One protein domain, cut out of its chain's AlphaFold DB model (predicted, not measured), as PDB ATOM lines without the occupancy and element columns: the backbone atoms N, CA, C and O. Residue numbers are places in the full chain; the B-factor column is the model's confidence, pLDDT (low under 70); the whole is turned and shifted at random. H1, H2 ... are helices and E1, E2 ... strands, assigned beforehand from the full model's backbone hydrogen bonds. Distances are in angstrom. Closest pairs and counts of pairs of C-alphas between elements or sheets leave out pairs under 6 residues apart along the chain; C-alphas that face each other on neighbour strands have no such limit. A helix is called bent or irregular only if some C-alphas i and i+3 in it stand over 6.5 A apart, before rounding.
ATOM      1  N   ALA A   2      48.657  -7.239 -24.800       33.94
ATOM      2  CA  ALA A   2      48.420  -7.208 -23.356       33.94
ATOM      3  C   ALA A   2      47.644  -8.474 -22.945       33.94
ATOM      4  O   ALA A   2      47.045  -9.121 -23.807       33.94
ATOM      5  N   ALA A   3      47.648  -8.824 -21.658       47.34
ATOM      6  CA  ALA A   3      46.736  -9.843 -21.147       47.34
ATOM      7  C   ALA A   3      45.276  -9.373 -21.299       47.34
ATOM      8  O   ALA A   3      45.001  -8.169 -21.196       47.34
ATOM      9  N   ALA A   4      44.357 -10.314 -21.535       58.59
ATOM     10  CA  ALA A   4      42.923 -10.062 -21.404       58.59
ATOM     11  C   ALA A   4      42.627  -9.582 -19.973       58.59
ATOM     12  O   ALA A   4      43.253 -10.069 -19.028       58.59
ATOM     13  N   LEU A   5      41.730  -8.608 -19.811       60.62
ATOM     14  CA  LEU A   5      41.292  -8.203 -18.474       60.62
ATOM     15  C   LEU A   5      40.262  -9.213 -17.951       60.62
ATOM     16  O   LEU A   5      39.498  -9.788 -18.730       60.62
ATOM     17  N   SER A   6      40.233  -9.423 -16.634       67.88
ATOM     18  CA  SER A   6      39.147 -10.170 -15.995       67.88
ATOM     19  C   SER A   6      37.814  -9.419 -16.156       67.88
ATOM     20  O   SER A   6      37.826  -8.198 -16.335       67.88
ATOM     21  N   PRO A   7      36.659 -10.103 -16.054       66.00
ATOM     22  CA  PRO A   7      35.354  -9.440 -16.033       66.00
ATOM     23  C   PRO A   7      35.274  -8.310 -14.990       66.00
ATOM     24  O   PRO A   7      34.777  -7.232 -15.297       66.00
ATOM     25  N   LEU A   8      35.855  -8.507 -13.801       63.41
ATOM     26  CA  LEU A   8      35.927  -7.495 -12.735       63.41
ATOM     27  C   LEU A   8      36.749  -6.262 -13.129       63.41
ATOM     28  O   LEU A   8      36.282  -5.135 -12.997       63.41
ATOM     29  N   ALA A   9      37.945  -6.464 -13.692       69.69
ATOM     30  CA  ALA A   9      38.778  -5.360 -14.169       69.69
ATOM     31  C   ALA A   9      38.154  -4.623 -15.369       69.69
ATOM     32  O   ALA A   9      38.489  -3.466 -15.621       69.69
ATOM     33  N   TRP A  10      37.235  -5.268 -16.097       78.62
ATOM     34  CA  TRP A  10      36.350  -4.590 -17.040       78.62
ATOM     35  C   TRP A  10      35.257  -3.787 -16.330       78.62
ATOM     36  O   TRP A  10      35.087  -2.620 -16.664       78.62
ATOM     37  N   ALA A  11      34.564  -4.352 -15.340       71.38
ATOM     38  CA  ALA A  11      33.512  -3.660 -14.595       71.38
ATOM     39  C   ALA A  11      34.012  -2.360 -13.943       71.38
ATOM     40  O   ALA A  11      33.451  -1.302 -14.218       71.38
ATOM     41  N   ASP A  12      35.120  -2.396 -13.191       73.56
ATOM     42  CA  ASP A  12      35.717  -1.189 -12.593       73.56
ATOM     43  C   ASP A  12      36.152  -0.156 -13.652       73.56
ATOM     44  O   ASP A  12      36.033   1.053 -13.439       73.56
ATOM     45  N   ALA A  13      36.628  -0.603 -14.822       80.38
ATOM     46  CA  ALA A  13      37.022   0.291 -15.911       80.38
ATOM     47  C   ALA A  13      35.820   0.976 -16.589       80.38
ATOM     48  O   ALA A  13      35.933   2.131 -17.005       80.38
ATOM     49  N   LEU A  14      34.676   0.293 -16.696       83.25
ATOM     50  CA  LEU A  14      33.445   0.864 -17.249       83.25
ATOM     51  C   LEU A  14      32.691   1.715 -16.211       83.25
ATOM     52  O   LEU A  14      32.173   2.766 -16.586       83.25
ATOM     53  N   ASP A  15      32.726   1.349 -14.923       81.75
ATOM     54  CA  ASP A  15      32.303   2.198 -13.794       81.75
ATOM     55  C   ASP A  15      33.078   3.526 -13.808       81.75
ATOM     56  O   ASP A  15      32.483   4.605 -13.770       81.75
ATOM     57  N   ALA A  16      34.410   3.470 -13.916       85.19
ATOM     58  CA  ALA A  16      35.253   4.663 -13.969       85.19
ATOM     59  C   ALA A  16      34.974   5.523 -15.215       85.19
ATOM     60  O   ALA A  16      34.817   6.739 -15.097       85.19
ATOM     61  N   GLU A  17      34.856   4.917 -16.402       90.00
ATOM     62  CA  GLU A  17      34.525   5.653 -17.629       90.00
ATOM     63  C   GLU A  17      33.122   6.285 -17.557       90.00
ATOM     64  O   GLU A  17      32.932   7.412 -18.019       90.00
ATOM     65  N   LEU A  18      32.144   5.611 -16.942       90.50
ATOM     66  CA  LEU A  18      30.796   6.145 -16.769       90.50
ATOM     67  C   LEU A  18      30.769   7.304 -15.772       90.50
ATOM     68  O   LEU A  18      30.361   8.413 -16.119       90.50
ATOM     69  N   PHE A  19      31.185   7.047 -14.535       88.12
ATOM     70  CA  PHE A  19      30.959   7.957 -13.418       88.12
ATOM     71  C   PHE A  19      32.053   9.025 -13.268       88.12
ATOM     72  O   PHE A  19      31.745  10.099 -12.759       88.12
ATOM     73  N   GLU A  20      33.281   8.810 -13.767       88.62
ATOM     74  CA  GLU A  20      34.342   9.839 -13.750       88.62
ATOM     75  C   GLU A  20      34.544  10.594 -15.085       88.62
ATOM     76  O   GLU A  20      35.193  11.641 -15.074       88.62
ATOM     77  N   SER A  21      33.978  10.137 -16.215       90.62
ATOM     78  CA  SER A  21      34.181  10.749 -17.551       90.62
ATOM     79  C   SER A  21      32.883  11.071 -18.306       90.62
ATOM     80  O   SER A  21      32.646  12.225 -18.675       90.62
ATOM     81  N   VAL A  22      32.036  10.072 -18.561       93.88
ATOM     82  CA  VAL A  22      30.863  10.191 -19.444       93.88
ATOM     83  C   VAL A  22      29.740  10.991 -18.793       93.88
ATOM     84  O   VAL A  22      29.282  11.980 -19.361       93.88
ATOM     85  N   LEU A  23      29.298  10.602 -17.596       93.56
ATOM     86  CA  LEU A  23      28.174  11.254 -16.926       93.56
ATOM     87  C   LEU A  23      28.504  12.696 -16.485       93.56
ATOM     88  O   LEU A  23      27.697  13.575 -16.799       93.56
ATOM     89  N   PRO A  24      29.674  13.004 -15.874       93.75
ATOM     90  CA  PRO A  24      30.048  14.378 -15.524       93.75
ATOM     91  C   PRO A  24      29.980  15.377 -16.689       93.75
ATOM     92  O   PRO A  24      29.589  16.522 -16.468       93.75
ATOM     93  N   PHE A  25      30.297  14.951 -17.919       93.81
ATOM     94  CA  PHE A  25      30.190  15.796 -19.112       93.81
ATOM     95  C   PHE A  25      28.745  16.269 -19.347       93.81
ATOM     96  O   PHE A  25      28.513  17.465 -19.511       93.81
ATOM     97  N   TRP A  26      27.759  15.365 -19.313       95.81
ATOM     98  CA  TRP A  26      26.350  15.749 -19.478       95.81
ATOM     99  C   TRP A  26      25.877  16.625 -18.315       95.81
ATOM    100  O   TRP A  26      25.313  17.693 -18.556       95.81
ATOM    101  N   LEU A  27      26.204  16.251 -17.068       95.06
ATOM    102  CA  LEU A  27      25.807  17.021 -15.880       95.06
ATOM    103  C   LEU A  27      26.335  18.465 -15.892       95.06
ATOM    104  O   LEU A  27      25.666  19.362 -15.385       95.06
ATOM    105  N   ALA A  28      27.514  18.703 -16.472       92.56
ATOM    106  CA  ALA A  28      28.124  20.028 -16.553       92.56
ATOM    107  C   ALA A  28      27.652  20.880 -17.749       92.56
ATOM    108  O   ALA A  28      27.901  22.090 -17.755       92.56
ATOM    109  N   HIS A  29      27.028  20.279 -18.774       93.56
ATOM    110  CA  HIS A  29      26.890  20.916 -20.092       93.56
ATOM    111  C   HIS A  29      25.492  20.865 -20.733       93.56
ATOM    112  O   HIS A  29      25.221  21.701 -21.598       93.56
ATOM    113  N   SER A  30      24.598  19.947 -20.344       95.81
ATOM    114  CA  SER A  30      23.341  19.737 -21.081       95.81
ATOM    115  C   SER A  30      22.150  20.582 -20.607       95.81
ATOM    116  O   SER A  30      21.405  21.079 -21.450       95.81
ATOM    117  N   GLU A  31      21.915  20.775 -19.304       96.38
ATOM    118  CA  GLU A  31      20.631  21.334 -18.839       96.38
ATOM    119  C   GLU A  31      20.457  22.835 -19.150       96.38
ATOM    120  O   GLU A  31      21.253  23.684 -18.746       96.38
ATOM    121  N   ASP A  32      19.346  23.189 -19.802       95.81
ATOM    122  CA  ASP A  32      18.950  24.576 -20.053       95.81
ATOM    123  C   ASP A  32      18.297  25.201 -18.809       95.81
ATOM    124  O   ASP A  32      17.131  24.949 -18.487       95.81
ATOM    125  N   ALA A  33      19.029  26.081 -18.120       90.81
ATOM    126  CA  ALA A  33      18.533  26.747 -16.919       90.81
ATOM    127  C   ALA A  33      17.394  27.753 -17.176       90.81
ATOM    128  O   ALA A  33      16.668  28.063 -16.227       90.81
ATOM    129  N   THR A  34      17.256  28.272 -18.404       91.50
ATOM    130  CA  THR A  34      16.289  29.322 -18.773       91.50
ATOM    131  C   THR A  34      14.962  28.730 -19.241       91.50
ATOM    132  O   THR A  34      13.909  29.159 -18.774       91.50
ATOM    133  N   ASN A  35      14.994  27.754 -20.151       93.12
ATOM    134  CA  ASN A  35      13.790  27.213 -20.796       93.12
ATOM    135  C   ASN A  35      13.385  25.830 -20.244       93.12
ATOM    136  O   ASN A  35      12.217  25.443 -20.335       93.12
ATOM    137  N   GLY A  36      14.327  25.100 -19.634       92.19
ATOM    138  CA  GLY A  36      14.176  23.688 -19.280       92.19
ATOM    139  C   GLY A  36      14.447  22.746 -20.457       92.19
ATOM    140  O   GLY A  36      14.608  23.174 -21.602       92.19
ATOM    141  N   GLY A  37      14.509  21.444 -20.167       94.81
ATOM    142  CA  GLY A  37      15.042  20.455 -21.107       94.81
ATOM    143  C   GLY A  37      16.568  20.526 -21.226       94.81
ATOM    144  O   GLY A  37      17.238  21.212 -20.452       94.81
ATOM    145  N   PHE A  38      17.109  19.814 -22.211       97.44
ATOM    146  CA  PHE A  38      18.551  19.645 -22.409       97.44
ATOM    147  C   PHE A  38      18.993  20.161 -23.784       97.44
ATOM    148  O   PHE A  38      18.198  20.194 -24.726       97.44
ATOM    149  N   PHE A  39      20.252  20.571 -23.900       97.25
ATOM    150  CA  PHE A  39      20.944  20.854 -25.152       97.25
ATOM    151  C   PHE A  39      21.688  19.595 -25.603       97.25
ATOM    152  O   PHE A  39      22.711  19.239 -25.026       97.25
ATOM    153  N   ASP A  40      21.204  18.939 -26.658       95.44
ATOM    154  CA  ASP A  40      21.894  17.772 -27.216       95.44
ATOM    155  C   ASP A  40      23.090  18.146 -28.112       95.44
ATOM    156  O   ASP A  40      24.063  17.403 -28.178       95.44
ATOM    157  N   CYS A  41      23.080  19.314 -28.763       96.50
ATOM    158  CA  CYS A  41      24.123  19.745 -29.703       96.50
ATOM    159  C   CYS A  41      25.350  20.377 -29.006       96.50
ATOM    160  O   CYS A  41      25.564  21.596 -29.054       96.50
ATOM    161  N   LEU A  42      26.172  19.525 -28.381       94.75
ATOM    162  CA  LEU A  42      27.364  19.875 -27.594       94.75
ATOM    163  C   LEU A  42      28.687  19.582 -28.333       94.75
ATOM    164  O   LEU A  42      28.933  18.469 -28.803       94.75
ATOM    165  N   LYS A  43      29.579  20.577 -28.398       92.44
ATOM    166  CA  LYS A  43      30.947  20.483 -28.951       92.44
ATOM    167  C   LYS A  43      31.872  19.570 -28.122       92.44
ATOM    168  O   LYS A  43      31.491  19.036 -27.087       92.44
ATOM    169  N   ALA A  44      33.124  19.448 -28.576       88.56
ATOM    170  CA  ALA A  44      34.228  18.818 -27.844       88.56
ATOM    171  C   ALA A  44      34.469  19.406 -26.440       88.56
ATOM    172  O   ALA A  44      34.862  18.662 -25.554       88.56
ATOM    173  N   ASP A  45      34.238  20.713 -26.272       86.81
ATOM    174  CA  ASP A  45      34.480  21.512 -25.059       86.81
ATOM    175  C   ASP A  45      33.221  21.678 -24.178       86.81
ATOM    176  O   ASP A  45      33.168  22.565 -23.328       86.81
ATOM    177  N   GLY A  46      32.164  20.894 -24.431       88.62
ATOM    178  CA  GLY A  46      30.856  21.056 -23.783       88.62
ATOM    179  C   GLY A  46      30.047  22.266 -24.270       88.62
ATOM    180  O   GLY A  46      28.879  22.416 -23.920       88.62
ATOM    181  N   GLY A  47      30.612  23.131 -25.116       91.19
ATOM    182  CA  GLY A  47      29.930  24.323 -25.602       91.19
ATOM    183  C   GLY A  47      28.785  23.994 -26.562       91.19
ATOM    184  O   GLY A  47      28.987  23.346 -27.588       91.19
ATOM    185  N   VAL A  48      27.589  24.511 -26.289       94.25
ATOM    186  CA  VAL A  48      26.426  24.404 -27.187       94.25
ATOM    187  C   VAL A  48      26.742  25.041 -28.555       94.25
ATOM    188  O   VAL A  48      27.230  26.176 -28.612       94.25
ATOM    189  N   PHE A  49      26.483  24.333 -29.664       94.62
ATOM    190  CA  PHE A  49      26.640  24.870 -31.033       94.62
ATOM    191  C   PHE A  49      25.323  25.060 -31.794       94.62
ATOM    192  O   PHE A  49      25.252  25.936 -32.653       94.62
ATOM    193  N   ASP A  50      24.290  24.291 -31.457       95.12
ATOM    194  CA  ASP A  50      22.910  24.482 -31.911       95.12
ATOM    195  C   ASP A  50      21.996  24.405 -30.678       95.12
ATOM    196  O   ASP A  50      22.314  23.714 -29.712       95.12
ATOM    197  N   ARG A  51      20.894  25.157 -30.676       95.19
ATOM    198  CA  ARG A  51      19.948  25.233 -29.547       95.19
ATOM    199  C   ARG A  51      18.626  24.510 -29.816       95.19
ATOM    200  O   ARG A  51      17.721  24.562 -28.983       95.19
ATOM    201  N   THR A  52      18.519  23.857 -30.970       96.31
ATOM    202  CA  THR A  52      17.462  22.899 -31.296       96.31
ATOM    203  C   THR A  52      17.480  21.757 -30.281       96.31
ATOM    204  O   THR A  52      18.543  21.229 -29.964       96.31
ATOM    205  N   LYS A  53      16.305  21.384 -29.772       97.19
ATOM    206  CA  LYS A  53      16.120  20.316 -28.784       97.19
ATOM    207  C   LYS A  53      15.462  19.109 -29.453       97.19
ATOM    208  O   LYS A  53      14.295  19.181 -29.850       97.19
ATOM    209  N   HIS A  54      16.191  18.008 -29.603       97.88
ATOM    210  CA  HIS A  54      15.705  16.800 -30.271       97.88
ATOM    211  C   HIS A  54      14.952  15.903 -29.285       97.88
ATOM    212  O   HIS A  54      15.529  15.357 -28.348       97.88
ATOM    213  N   VAL A  55      13.649  15.712 -29.508       97.12
ATOM    214  CA  VAL A  55      12.729  15.040 -28.567       97.12
ATOM    215  C   VAL A  55      13.184  13.620 -28.217       97.12
ATOM    216  O   VAL A  55      13.045  13.197 -27.070       97.12
ATOM    217  N   TRP A  56      13.796  12.905 -29.168       95.12
ATOM    218  CA  TRP A  56      14.398  11.590 -28.917       95.12
ATOM    219  C   TRP A  56      15.491  11.657 -27.854       95.12
ATOM    220  O   TRP A  56      15.534  10.813 -26.968       95.12
ATOM    221  N   LEU A  57      16.380  12.644 -27.958       97.56
ATOM    222  CA  LEU A  57      17.558  12.767 -27.109       97.56
ATOM    223  C   LEU A  57      17.180  13.310 -25.734       97.56
ATOM    224  O   LEU A  57      17.648  12.768 -24.744       97.56
ATOM    225  N   LEU A  58      16.235  14.253 -25.661       97.75
ATOM    226  CA  LEU A  58      15.653  14.690 -24.391       97.75
ATOM    227  C   LEU A  58      14.955  13.537 -23.652       97.75
ATOM    228  O   LEU A  58      15.192  13.357 -22.464       97.75
ATOM    229  N   GLY A  59      14.118  12.743 -24.332       98.00
ATOM    230  CA  GLY A  59      13.440  11.599 -23.702       98.00
ATOM    231  C   GLY A  59      14.426  10.530 -23.222       98.00
ATOM    232  O   GLY A  59      14.316  10.019 -22.109       98.00
ATOM    233  N   ARG A  60      15.453  10.255 -24.031       98.38
ATOM    234  CA  ARG A  60      16.559   9.358 -23.685       98.38
ATOM    235  C   ARG A  60      17.398   9.859 -22.503       98.38
ATOM    236  O   ARG A  60      17.743   9.055 -21.648       98.38
ATOM    237  N   GLU A  61      17.685  11.155 -22.421       98.50
ATOM    238  CA  GLU A  61      18.453  11.751 -21.321       98.50
ATOM    239  C   GLU A  61      17.647  11.776 -20.015       98.50
ATOM    240  O   GLU A  61      18.172  11.379 -18.978       98.50
ATOM    241  N   VAL A  62      16.347  12.104 -20.060       98.56
ATOM    242  CA  VAL A  62      15.438  11.919 -18.909       98.56
ATOM    243  C   VAL A  62      15.451  10.464 -18.432       98.56
ATOM    244  O   VAL A  62      15.601  10.223 -17.234       98.56
ATOM    245  N   PHE A  63      15.324   9.505 -19.358       97.12
ATOM    246  CA  PHE A  63      15.387   8.078 -19.048       97.12
ATOM    247  C   PHE A  63      16.720   7.710 -18.381       97.12
ATOM    248  O   PHE A  63      16.690   7.123 -17.307       97.12
ATOM    249  N   MET A  64      17.875   8.095 -18.939       96.62
ATOM    250  CA  MET A  64      19.181   7.748 -18.357       96.62
ATOM    251  C   MET A  64      19.415   8.382 -16.982       96.62
ATOM    252  O   MET A  64      19.868   7.689 -16.074       96.62
ATOM    253  N   LEU A  65      19.086   9.666 -16.801       97.50
ATOM    254  CA  LEU A  65      19.252  10.360 -15.518       97.50
ATOM    255  C   LEU A  65      18.395   9.709 -14.421       97.50
ATOM    256  O   LEU A  65      18.890   9.450 -13.323       97.50
ATOM    257  N   ALA A  66      17.133   9.382 -14.724       95.06
ATOM    258  CA  ALA A  66      16.255   8.686 -13.788       95.06
ATOM    259  C   ALA A  66      16.688   7.227 -13.551       95.06
ATOM    260  O   ALA A  66      16.725   6.787 -12.404       95.06
ATOM    261  N   ARG A  67      17.093   6.499 -14.601       88.94
ATOM    262  CA  ARG A  67      17.577   5.114 -14.515       88.94
ATOM    263  C   ARG A  67      18.784   4.989 -13.591       88.94
ATOM    264  O   ARG A  67      18.775   4.161 -12.685       88.94
ATOM    265  N   ILE A  68      19.794   5.834 -13.797       87.06
ATOM    266  CA  ILE A  68      21.028   5.828 -13.006       87.06
ATOM    267  C   ILE A  68      20.723   6.202 -11.550       87.06
ATOM    268  O   ILE A  68      21.181   5.514 -10.643       87.06
ATOM    269  N   ALA A  69      19.883   7.212 -11.298       87.69
ATOM    270  CA  ALA A  69      19.490   7.564  -9.933       87.69
ATOM    271  C   ALA A  69      18.720   6.439  -9.208       87.69
ATOM    272  O   ALA A  69      18.930   6.234  -8.008       87.69
ATOM    273  N   ASN A  70      17.871   5.703  -9.939       80.44
ATOM    274  CA  ASN A  70      17.092   4.565  -9.442       80.44
ATOM    275  C   ASN A  70      17.947   3.320  -9.132       80.44
ATOM    276  O   ASN A  70      17.614   2.587  -8.202       80.44
ATOM    277  N   GLU A  71      19.006   3.048  -9.909       78.31
ATOM    278  CA  GLU A  71      19.698   1.742  -9.901       78.31
ATOM    279  C   GLU A  71      21.196   1.761  -9.580       78.31
ATOM    280  O   GLU A  71      21.718   0.715  -9.199       78.31
ATOM    281  N   ALA A  72      21.900   2.892  -9.689       73.69
ATOM    282  CA  ALA A  72      23.318   2.942  -9.329       73.69
ATOM    283  C   ALA A  72      23.523   2.588  -7.846       73.69
ATOM    284  O   ALA A  72      22.675   2.876  -6.999       73.69
ATOM    285  N   THR A  73      24.665   1.997  -7.513       73.38
ATOM    286  CA  THR A  73      25.116   1.757  -6.134       73.38
ATOM    287  C   THR A  73      25.594   3.052  -5.472       73.38
ATOM    288  O   THR A  73      25.941   4.019  -6.153       73.38
ATOM    289  N   ASP A  74      25.644   3.094  -4.139       68.00
ATOM    290  CA  ASP A  74      26.174   4.269  -3.431       68.00
ATOM    291  C   ASP A  74      27.680   4.468  -3.701       68.00
ATOM    292  O   ASP A  74      28.136   5.606  -3.809       68.00
ATOM    293  N   SER A  75      28.430   3.385  -3.945       68.44
ATOM    294  CA  SER A  75      29.823   3.434  -4.414       68.44
ATOM    295  C   SER A  75      29.958   4.080  -5.808       68.44
ATOM    296  O   SER A  75      30.794   4.966  -5.990       68.44
ATOM    297  N   GLN A  76      29.093   3.745  -6.774       77.94
ATOM    298  CA  GLN A  76      29.047   4.417  -8.089       77.94
ATOM    299  C   GLN A  76      28.649   5.902  -7.976       77.94
ATOM    300  O   GLN A  76      29.271   6.769  -8.593       77.94
ATOM    301  N   MET A  77      27.665   6.228  -7.131       82.06
ATOM    302  CA  MET A  77      27.294   7.621  -6.848       82.06
ATOM    303  C   MET A  77      28.428   8.399  -6.154       82.06
ATOM    304  O   MET A  77      28.590   9.596  -6.397       82.06
ATOM    305  N   HIS A  78      29.261   7.736  -5.344       72.62
ATOM    306  CA  HIS A  78      30.453   8.348  -4.759       72.62
ATOM    307  C   HIS A  78      31.530   8.656  -5.813       72.62
ATOM    308  O   HIS A  78      32.119   9.735  -5.755       72.62
ATOM    309  N   LEU A  79      31.758   7.775  -6.798       73.12
ATOM    310  CA  LEU A  79      32.645   8.068  -7.939       73.12
ATOM    311  C   LEU A  79      32.181   9.324  -8.690       73.12
ATOM    312  O   LEU A  79      32.984  10.226  -8.933       73.12
ATOM    313  N   LEU A  80      30.877   9.424  -8.971       84.00
ATOM    314  CA  LEU A  80      30.270  10.575  -9.642       84.00
ATOM    315  C   LEU A  80      30.496  11.881  -8.869       84.00
ATOM    316  O   LEU A  80      31.043  12.845  -9.409       84.00
ATOM    317  N   ALA A  81      30.136  11.901  -7.583       82.62
ATOM    318  CA  ALA A  81      30.332  13.063  -6.721       82.62
ATOM    319  C   ALA A  81      31.820  13.453  -6.609       82.62
ATOM    320  O   ALA A  81      32.161  14.635  -6.694       82.62
ATOM    321  N   ARG A  82      32.718  12.465  -6.483       83.25
ATOM    322  CA  ARG A  82      34.176  12.653  -6.413       83.25
ATOM    323  C   ARG A  82      34.748  13.257  -7.694       83.25
ATOM    324  O   ARG A  82      35.612  14.128  -7.608       83.25
ATOM    325  N   ALA A  83      34.291  12.811  -8.861       80.62
ATOM    326  CA  ALA A  83      34.735  13.335 -10.146       80.62
ATOM    327  C   ALA A  83      34.239  14.768 -10.369       80.62
ATOM    328  O   ALA A  83      35.046  15.667 -10.608       80.62
ATOM    329  N   SER A  84      32.936  15.011 -10.194       77.69
ATOM    330  CA  SER A  84      32.339  16.345 -10.333       77.69
ATOM    331  C   SER A  84      32.930  17.374  -9.359       77.69
ATOM    332  O   SER A  84      33.084  18.538  -9.725       77.69
ATOM    333  N   ALA A  85      33.332  16.962  -8.151       71.69
ATOM    334  CA  ALA A  85      33.960  17.842  -7.162       71.69
ATOM    335  C   ALA A  85      35.393  18.295  -7.514       71.69
ATOM    336  O   ALA A  85      35.870  19.272  -6.937       71.69
ATOM    337  N   ARG A  86      36.097  17.627  -8.446       62.16
ATOM    338  CA  ARG A  86      37.468  18.019  -8.848       62.16
ATOM    339  C   ARG A  86      37.500  19.300  -9.692       62.16
ATOM    340  O   ARG A  86      38.510  19.999  -9.668       62.16
ATOM    341  N   GLY A  87      36.401  19.614 -10.387       49.69
ATOM    342  CA  GLY A  87      36.261  20.792 -11.247       49.69
ATOM    343  C   GLY A  87      37.184  20.800 -12.480       49.69
ATOM    344  O   GLY A  87      38.012  19.903 -12.659       49.69
ATOM    345  N   ILE A 110      23.632  27.398 -18.818       86.44
ATOM    346  CA  ILE A 110      23.682  25.973 -18.500       86.44
ATOM    347  C   ILE A 110      23.482  25.836 -16.988       86.44
ATOM    348  O   ILE A 110      24.097  26.572 -16.210       86.44
ATOM    349  N   ARG A 111      22.607  24.925 -16.559       88.06
ATOM    350  CA  ARG A 111      22.518  24.507 -15.158       88.06
ATOM    351  C   ARG A 111      23.435  23.302 -14.984       88.06
ATOM    352  O   ARG A 111      23.249  22.300 -15.659       88.06
ATOM    353  N   ALA A 112      24.399  23.397 -14.073       90.06
ATOM    354  CA  ALA A 112      25.092  22.204 -13.608       90.06
ATOM    355  C   ALA A 112      24.085  21.334 -12.839       90.06
ATOM    356  O   ALA A 112      23.463  21.808 -11.883       90.06
ATOM    357  N   ILE A 113      23.901  20.091 -13.274       92.75
ATOM    358  CA  ILE A 113      23.112  19.092 -12.555       92.75
ATOM    359  C   ILE A 113      23.927  18.653 -11.335       92.75
ATOM    360  O   ILE A 113      25.124  18.385 -11.433       92.75
ATOM    361  N   GLU A 114      23.286  18.596 -10.170       92.56
ATOM    362  CA  GLU A 114      23.935  18.139  -8.943       92.56
ATOM    363  C   GLU A 114      24.252  16.627  -9.042       92.56
ATOM    364  O   GLU A 114      23.367  15.854  -9.420       92.56
ATOM    365  N   PRO A 115      25.483  16.180  -8.714       91.31
ATOM    366  CA  PRO A 115      25.941  14.791  -8.869       91.31
ATOM    367  C   PRO A 115      25.434  13.857  -7.747       91.31
ATOM    368  O   PRO A 115      26.180  13.049  -7.199       91.31
ATOM    369  N   SER A 116      24.158  13.987  -7.390       91.06
ATOM    370  CA  SER A 116      23.435  13.218  -6.371       91.06
ATOM    371  C   SER A 116      22.221  12.524  -7.001       91.06
ATOM    372  O   SER A 116      21.807  12.875  -8.108       91.06
ATOM    373  N   ARG A 117      21.619  11.531  -6.331       88.56
ATOM    374  CA  ARG A 117      20.421  10.852  -6.870       88.56
ATOM    375  C   ARG A 117      19.265  11.843  -6.993       88.56
ATOM    376  O   ARG A 117      18.532  11.858  -7.977       88.56
ATOM    377  N   GLU A 118      19.172  12.719  -6.005       93.69
ATOM    378  CA  GLU A 118      18.226  13.813  -5.866       93.69
ATOM    379  C   GLU A 118      18.414  14.826  -7.004       93.69
ATOM    380  O   GLU A 118      17.439  15.221  -7.641       93.69
ATOM    381  N   GLY A 119      19.664  15.184  -7.313       95.56
ATOM    382  CA  GLY A 119      20.045  16.067  -8.412       95.56
ATOM    383  C   GLY A 119      19.713  15.507  -9.794       95.56
ATOM    384  O   GLY A 119      19.054  16.186 -10.589       95.56
ATOM    385  N   LEU A 120      20.101  14.253 -10.049       96.56
ATOM    386  CA  LEU A 120      19.786  13.509 -11.272       96.56
ATOM    387  C   LEU A 120      18.267  13.415 -11.494       96.56
ATOM    388  O   LEU A 120      17.776  13.771 -12.568       96.56
ATOM    389  N   LEU A 121      17.501  13.021 -10.470       96.31
ATOM    390  CA  LEU A 121      16.036  12.970 -10.537       96.31
ATOM    391  C   LEU A 121      15.419  14.355 -10.716       96.31
ATOM    392  O   LEU A 121      14.484  14.515 -11.499       96.31
ATOM    393  N   ALA A 122      15.934  15.379 -10.036       96.69
ATOM    394  CA  ALA A 122      15.442  16.740 -10.191       96.69
ATOM    395  C   ALA A 122      15.664  17.270 -11.619       96.69
ATOM    396  O   ALA A 122      14.795  17.969 -12.140       96.69
ATOM    397  N   ALA A 123      16.774  16.918 -12.276       97.62
ATOM    398  CA  ALA A 123      16.996  17.221 -13.689       97.62
ATOM    399  C   ALA A 123      16.080  16.400 -14.614       97.62
ATOM    400  O   ALA A 123      15.439  16.975 -15.494       97.62
ATOM    401  N   ALA A 124      15.934  15.092 -14.374       98.19
ATOM    402  CA  ALA A 124      15.039  14.219 -15.138       98.19
ATOM    403  C   ALA A 124      13.581  14.726 -15.116       98.19
ATOM    404  O   ALA A 124      12.959  14.859 -16.172       98.19
ATOM    405  N   ARG A 125      13.067  15.125 -13.940       97.62
ATOM    406  CA  ARG A 125      11.761  15.797 -13.783       97.62
ATOM    407  C   ARG A 125      11.653  17.049 -14.656       97.62
ATOM    408  O   ARG A 125      10.715  17.163 -15.434       97.62
ATOM    409  N   ARG A 126      12.625  17.970 -14.578       96.88
ATOM    410  CA  ARG A 126      12.616  19.233 -15.348       96.88
ATOM    411  C   ARG A 126      12.687  19.002 -16.862       96.88
ATOM    412  O   ARG A 126      12.064  19.745 -17.624       96.88
ATOM    413  N   GLY A 127      13.404  17.967 -17.299       97.81
ATOM    414  CA  GLY A 127      13.411  17.507 -18.686       97.81
ATOM    415  C   GLY A 127      12.054  16.950 -19.125       97.81
ATOM    416  O   GLY A 127      11.549  17.324 -20.185       97.81
ATOM    417  N   LEU A 128      11.415  16.130 -18.286       98.19
ATOM    418  CA  LEU A 128      10.085  15.584 -18.553       98.19
ATOM    419  C   LEU A 128       8.995  16.665 -18.561       98.19
ATOM    420  O   LEU A 128       8.130  16.652 -19.434       98.19
ATOM    421  N   ASP A 129       9.066  17.640 -17.656       97.50
ATOM    422  CA  ASP A 129       8.165  18.793 -17.631       97.50
ATOM    423  C   ASP A 129       8.290  19.635 -18.901       97.50
ATOM    424  O   ASP A 129       7.297  20.187 -19.373       97.50
ATOM    425  N   PHE A 130       9.492  19.769 -19.471       97.94
ATOM    426  CA  PHE A 130       9.667  20.409 -20.777       97.94
ATOM    427  C   PHE A 130       9.030  19.564 -21.890       97.94
ATOM    428  O   PHE A 130       8.234  20.081 -22.674       97.94
ATOM    429  N   LEU A 131       9.298  18.255 -21.924       97.88
ATOM    430  CA  LEU A 131       8.710  17.342 -22.908       97.88
ATOM    431  C   LEU A 131       7.172  17.350 -22.875       97.88
ATOM    432  O   LEU A 131       6.548  17.554 -23.914       97.88
ATOM    433  N   ARG A 132       6.545  17.207 -21.703       96.25
ATOM    434  CA  ARG A 132       5.077  17.178 -21.559       96.25
ATOM    435  C   ARG A 132       4.405  18.515 -21.900       96.25
ATOM    436  O   ARG A 132       3.248  18.514 -22.306       96.25
ATOM    437  N   ARG A 133       5.118  19.645 -21.789       96.06
ATOM    438  CA  ARG A 133       4.622  20.976 -22.195       96.06
ATOM    439  C   ARG A 133       4.803  21.293 -23.683       96.06
ATOM    440  O   ARG A 133       4.026  22.086 -24.205       96.06
ATOM    441  N   HIS A 134       5.824  20.736 -24.340       97.25
ATOM    442  CA  HIS A 134       6.288  21.227 -25.647       97.25
ATOM    443  C   HIS A 134       6.424  20.159 -26.744       97.25
ATOM    444  O   HIS A 134       6.329  20.484 -27.926       97.25
ATOM    445  N   ALA A 135       6.647  18.888 -26.399       96.00
ATOM    446  CA  ALA A 135       6.892  17.836 -27.389       96.00
ATOM    447  C   ALA A 135       5.616  17.288 -28.043       96.00
ATOM    448  O   ALA A 135       5.719  16.666 -29.094       96.00
ATOM    449  N   ILE A 136       4.436  17.522 -27.466       94.75
ATOM    450  CA  ILE A 136       3.148  17.019 -27.965       94.75
ATOM    451  C   ILE A 136       2.397  18.158 -28.668       94.75
ATOM    452  O   ILE A 136       2.239  19.238 -28.103       94.75
ATOM    453  N   ASP A 137       1.902  17.924 -29.882       91.12
ATOM    454  CA  ASP A 137       0.943  18.809 -30.548       91.12
ATOM    455  C   ASP A 137      -0.450  18.677 -29.896       91.12
ATOM    456  O   ASP A 137      -1.080  17.623 -30.035       91.12
ATOM    457  N   PRO A 138      -0.987  19.719 -29.230       86.00
ATOM    458  CA  PRO A 138      -2.301  19.652 -28.594       86.00
ATOM    459  C   PRO A 138      -3.468  19.554 -29.591       86.00
ATOM    460  O   PRO A 138      -4.586  19.260 -29.172       86.00
ATOM    461  N   ALA A 139      -3.248  19.802 -30.889       86.75
ATOM    462  CA  ALA A 139      -4.285  19.708 -31.916       86.75
ATOM    463  C   ALA A 139      -4.398  18.312 -32.558       86.75
ATOM    464  O   ALA A 139      -5.472  17.963 -33.050       86.75
ATOM    465  N   THR A 140      -3.320  17.519 -32.571       84.69
ATOM    466  CA  THR A 140      -3.278  16.204 -33.252       84.69
ATOM    467  C   THR A 140      -2.838  15.037 -32.367       84.69
ATOM    468  O   THR A 140      -3.037  13.885 -32.745       84.69
ATOM    469  N   GLY A 141      -2.224  15.301 -31.210       85.62
ATOM    470  CA  GLY A 141      -1.572  14.281 -30.386       85.62
ATOM    471  C   GLY A 141      -0.256  13.750 -30.972       85.62
ATOM    472  O   GLY A 141       0.341  12.845 -30.394       85.62
ATOM    473  N   HIS A 142       0.228  14.282 -32.101       88.19
ATOM    474  CA  HIS A 142       1.538  13.911 -32.634       88.19
ATOM    475  C   HIS A 142       2.667  14.427 -31.739       88.19
ATOM    476  O   HIS A 142       2.639  15.564 -31.272       88.19
ATOM    477  N   VAL A 143       3.699  13.604 -31.551       94.00
ATOM    478  CA  VAL A 143       4.915  14.014 -30.841       94.00
ATOM    479  C   VAL A 143       5.934  14.541 -31.855       94.00
ATOM    480  O   VAL A 143       6.289  13.849 -32.813       94.00
ATOM    481  N   TRP A 144       6.407  15.772 -31.662       94.94
ATOM    482  CA  TRP A 144       7.402  16.420 -32.515       94.94
ATOM    483  C   TRP A 144       8.743  15.663 -32.504       94.94
ATOM    484  O   TRP A 144       9.030  14.841 -31.632       94.94
ATOM    485  N   PHE A 145       9.592  15.918 -33.499       95.12
ATOM    486  CA  PHE A 145      10.958  15.380 -33.559       95.12
ATOM    487  C   PHE A 145      11.982  16.384 -33.027       95.12
ATOM    488  O   PHE A 145      12.863  16.010 -32.255       95.12
ATOM    489  N   ALA A 146      11.842  17.654 -33.408       96.19
ATOM    490  CA  ALA A 146      12.719  18.732 -32.977       96.19
ATOM    491  C   ALA A 146      11.911  19.964 -32.559       96.19
ATOM    492  O   ALA A 146      10.920  20.323 -33.206       96.19
ATOM    493  N   LEU A 147      12.376  20.609 -31.494       97.44
ATOM    494  CA  LEU A 147      11.816  21.819 -30.906       97.44
ATOM    495  C   LEU A 147      12.855  22.949 -30.922       97.44
ATOM    496  O   LEU A 147      14.059  22.695 -30.958       97.44
ATOM    497  N   SER A 148      12.401  24.198 -30.861       97.06
ATOM    498  CA  SER A 148      13.272  25.352 -30.634       97.06
ATOM    499  C   SER A 148      13.807  25.347 -29.199       97.06
ATOM    500  O   SER A 148      13.325  24.605 -28.338       97.06
ATOM    501  N   GLU A 149      14.754  26.242 -28.908       95.44
ATOM    502  CA  GLU A 149      15.254  26.476 -27.548       95.44
ATOM    503  C   GLU A 149      14.111  26.665 -26.526       95.44
ATOM    504  O   GLU A 149      14.215  26.186 -25.398       95.44
ATOM    505  N   ARG A 150      13.008  27.296 -26.957       95.38
ATOM    506  CA  ARG A 150      11.821  27.647 -26.158       95.38
ATOM    507  C   ARG A 150      10.694  26.608 -26.202       95.38
ATOM    508  O   ARG A 150       9.633  26.851 -25.634       95.38
ATOM    509  N   GLY A 151      10.886  25.490 -26.900       95.88
ATOM    510  CA  GLY A 151       9.846  24.474 -27.062       95.88
ATOM    511  C   GLY A 151       8.797  24.793 -28.135       95.88
ATOM    512  O   GLY A 151       7.669  24.318 -28.042       95.88
ATOM    513  N   GLU A 152       9.135  25.603 -29.144       96.44
ATOM    514  CA  GLU A 152       8.292  25.803 -30.335       96.44
ATOM    515  C   GLU A 152       8.559  24.674 -31.349       96.44
ATOM    516  O   GLU A 152       9.694  24.217 -31.476       96.44
ATOM    517  N   ALA A 153       7.555  24.218 -32.101       94.31
ATOM    518  CA  ALA A 153       7.734  23.128 -33.065       94.31
ATOM    519  C   ALA A 153       8.670  23.520 -34.231       94.31
ATOM    520  O   ALA A 153       8.359  24.428 -35.001       94.31
ATOM    521  N   VAL A 154       9.792  22.805 -34.392       94.62
ATOM    522  CA  VAL A 154      10.757  23.005 -35.496       94.62
ATOM    523  C   VAL A 154      10.597  21.937 -36.577       94.62
ATOM    524  O   VAL A 154      10.611  22.255 -37.765       94.62
ATOM    525  N   ALA A 155      10.409  20.672 -36.189       91.19
ATOM    526  CA  ALA A 155      10.146  19.591 -37.135       91.19
ATOM    527  C   ALA A 155       9.269  18.487 -36.534       91.19
ATOM    528  O   ALA A 155       9.557  17.965 -35.456       91.19
ATOM    529  N   ALA A 156       8.258  18.052 -37.288       86.31
ATOM    530  CA  ALA A 156       7.675  16.721 -37.132       86.31
ATOM    531  C   ALA A 156       8.505  15.708 -37.925       86.31
ATOM    532  O   ALA A 156       8.974  16.004 -39.026       86.31
ATOM    533  N   GLN A 157       8.615  14.481 -37.418       82.19
ATOM    534  CA  GLN A 157       9.039  13.342 -38.225       82.19
ATOM    535  C   GLN A 157       7.859  12.383 -38.378       82.19
ATOM    536  O   GLN A 157       7.147  12.100 -37.424       82.19
ATOM    537  N   ARG A 158       7.682  11.831 -39.581       81.19
ATOM    538  CA  ARG A 158       6.676  10.805 -39.909       81.19
ATOM    539  C   ARG A 158       6.986   9.433 -39.254       81.19
ATOM    540  O   ARG A 158       6.728   8.422 -39.885       81.19
ATOM    541  N   LYS A 418      41.252  10.327 -22.190       62.78
ATOM    542  CA  LYS A 418      42.636   9.871 -22.289       62.78
ATOM    543  C   LYS A 418      43.654  10.887 -21.751       62.78
ATOM    544  O   LYS A 418      43.567  12.077 -22.080       62.78
ATOM    545  N   PRO A 419      44.715  10.426 -21.058       44.75
ATOM    546  CA  PRO A 419      45.882  11.249 -20.755       44.75
ATOM    547  C   PRO A 419      46.417  11.940 -22.018       44.75
ATOM    548  O   PRO A 419      46.686  11.292 -23.029       44.75
ATOM    549  N   GLY A 420      46.540  13.268 -21.972       42.56
ATOM    550  CA  GLY A 420      46.949  14.090 -23.119       42.56
ATOM    551  C   GLY A 420      45.817  14.597 -24.028       42.56
ATOM    552  O   GLY A 420      46.104  15.379 -24.930       42.56
ATOM    553  N   ARG A 421      44.549  14.221 -23.789       51.84
ATOM    554  CA  ARG A 421      43.363  14.895 -24.367       51.84
ATOM    555  C   ARG A 421      42.561  15.733 -23.366       51.84
ATOM    556  O   ARG A 421      41.701  16.499 -23.784       51.84
ATOM    557  N   ALA A 422      42.872  15.634 -22.073       50.72
ATOM    558  CA  ALA A 422      42.219  16.377 -20.996       50.72
ATOM    559  C   ALA A 422      42.443  17.906 -21.084       50.72
ATOM    560  O   ALA A 422      43.336  18.456 -20.443       50.72
ATOM    561  N   GLY A 423      41.629  18.584 -21.896       51.56
ATOM    562  CA  GLY A 423      41.420  20.034 -21.872       51.56
ATOM    563  C   GLY A 423      40.096  20.416 -21.188       51.56
ATOM    564  O   GLY A 423      39.392  19.544 -20.674       51.56
ATOM    565  N   PRO A 424      39.720  21.708 -21.189       44.94
ATOM    566  CA  PRO A 424      38.400  22.147 -20.734       44.94
ATOM    567  C   PRO A 424      37.279  21.438 -21.516       44.94
ATOM    568  O   PRO A 424      37.301  21.425 -22.746       44.94
ATOM    569  N   GLY A 425      36.321  20.835 -20.805       56.56
ATOM    570  CA  GLY A 425      35.225  20.052 -21.398       56.56
ATOM    571  C   GLY A 425      35.582  18.614 -21.810       56.56
ATOM    572  O   GLY A 425      34.816  17.983 -22.534       56.56
ATOM    573  N   ALA A 426      36.728  18.077 -21.374       68.44
ATOM    574  CA  ALA A 426      37.041  16.654 -21.537       68.44
ATOM    575  C   ALA A 426      36.078  15.739 -20.747       68.44
ATOM    576  O   ALA A 426      35.485  16.152 -19.752       68.44
ATOM    577  N   GLY A 427      35.949  14.488 -21.202       85.06
ATOM    578  CA  GLY A 427      34.864  13.567 -20.834       85.06
ATOM    579  C   GLY A 427      33.944  13.284 -22.029       85.06
ATOM    580  O   GLY A 427      33.980  14.019 -23.018       85.06
ATOM    581  N   GLU A 428      33.152  12.209 -21.956       93.50
ATOM    582  CA  GLU A 428      32.287  11.690 -23.038       93.50
ATOM    583  C   GLU A 428      33.024  11.316 -24.351       93.50
ATOM    584  O   GLU A 428      34.115  11.787 -24.683       93.50
ATOM    585  N   TRP A 429      32.430  10.413 -25.131       94.44
ATOM    586  CA  TRP A 429      33.008   9.850 -26.346       94.44
ATOM    587  C   TRP A 429      32.760  10.732 -27.578       94.44
ATOM    588  O   TRP A 429      31.694  11.339 -27.740       94.44
TER     589      TRP A 429
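Overview. This is residues 2 to 87, 110 to 158 and 418 to 429 of the 1252 residues of the protein "Rhodanese domain-containing protein" of Cafeteria roenbergensis (UniProt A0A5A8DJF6). Two pairs of helices follow each other along an elongated model: H1 and H3 cross toward one end, H2 and H4 run side by side in opposite ways, and a looped stretch with the short strand E1 makes the other end. Residues 6 to 11 stick out at the H1 end. The printed part has 147 residues, with four named helices and one named strand in the order H1, H2, H3, H4, E1; the class is mostly helix, though under half of the residues are in named elements. The whole is compact, with a radius of gyration of the C-alphas of 16.8 A, and spans 58 by 31 by 29 A.

Arrangement. Start at H1, residues 7 to 29, which touches H3, residues 74 to 84, with residues 15 to 24 alone; look at the C-alphas of Phe 19 and Leu 80, the closest, 4.6 A apart, at a steep tilt of 47 degrees, the same way. H2, residues 55 to 71, touches H4, residues 117 to 134, at a shallow tilt of 26 degrees, opposite ways; their closest C-alphas, Val 62 and Ala 124, are 4.4 A apart. H1 and H2 are near each other. E1, residues 153 to 155, pairs with no named strand, but residues 146 to 147 pair antiparallel with it. Every O i to N i+4 pair is within hydrogen-bond range in H2, H3 and H4; in H1, 14 of 19 are.

Along the chain. Find C-alpha 7 at (35.354, -9.440, -16.033); from there H1 runs 31.8 A, irregular where C-alphas 20 and 23 are 7.1 A apart. H2 measures 24.0 A, H3 15.2 A and H4 25.7 A. E1, 5.9 A long, ends at C-alpha 155, (10.146, 19.591, -37.135).

Size, cuts and confidence. The C-alphas of Ala 3 and Ala 139, the farthest apart, are 59.9 A apart. The cuts leave 15.4 A between C-alphas 87 and 110 and 40.1 A between C-alphas 158 and 418. The links H1 to H2 and H4 to E1 are long. Confidence is under 70 at residues 2 to 9, 74 to 75, 86 to 87 and 418 to 426.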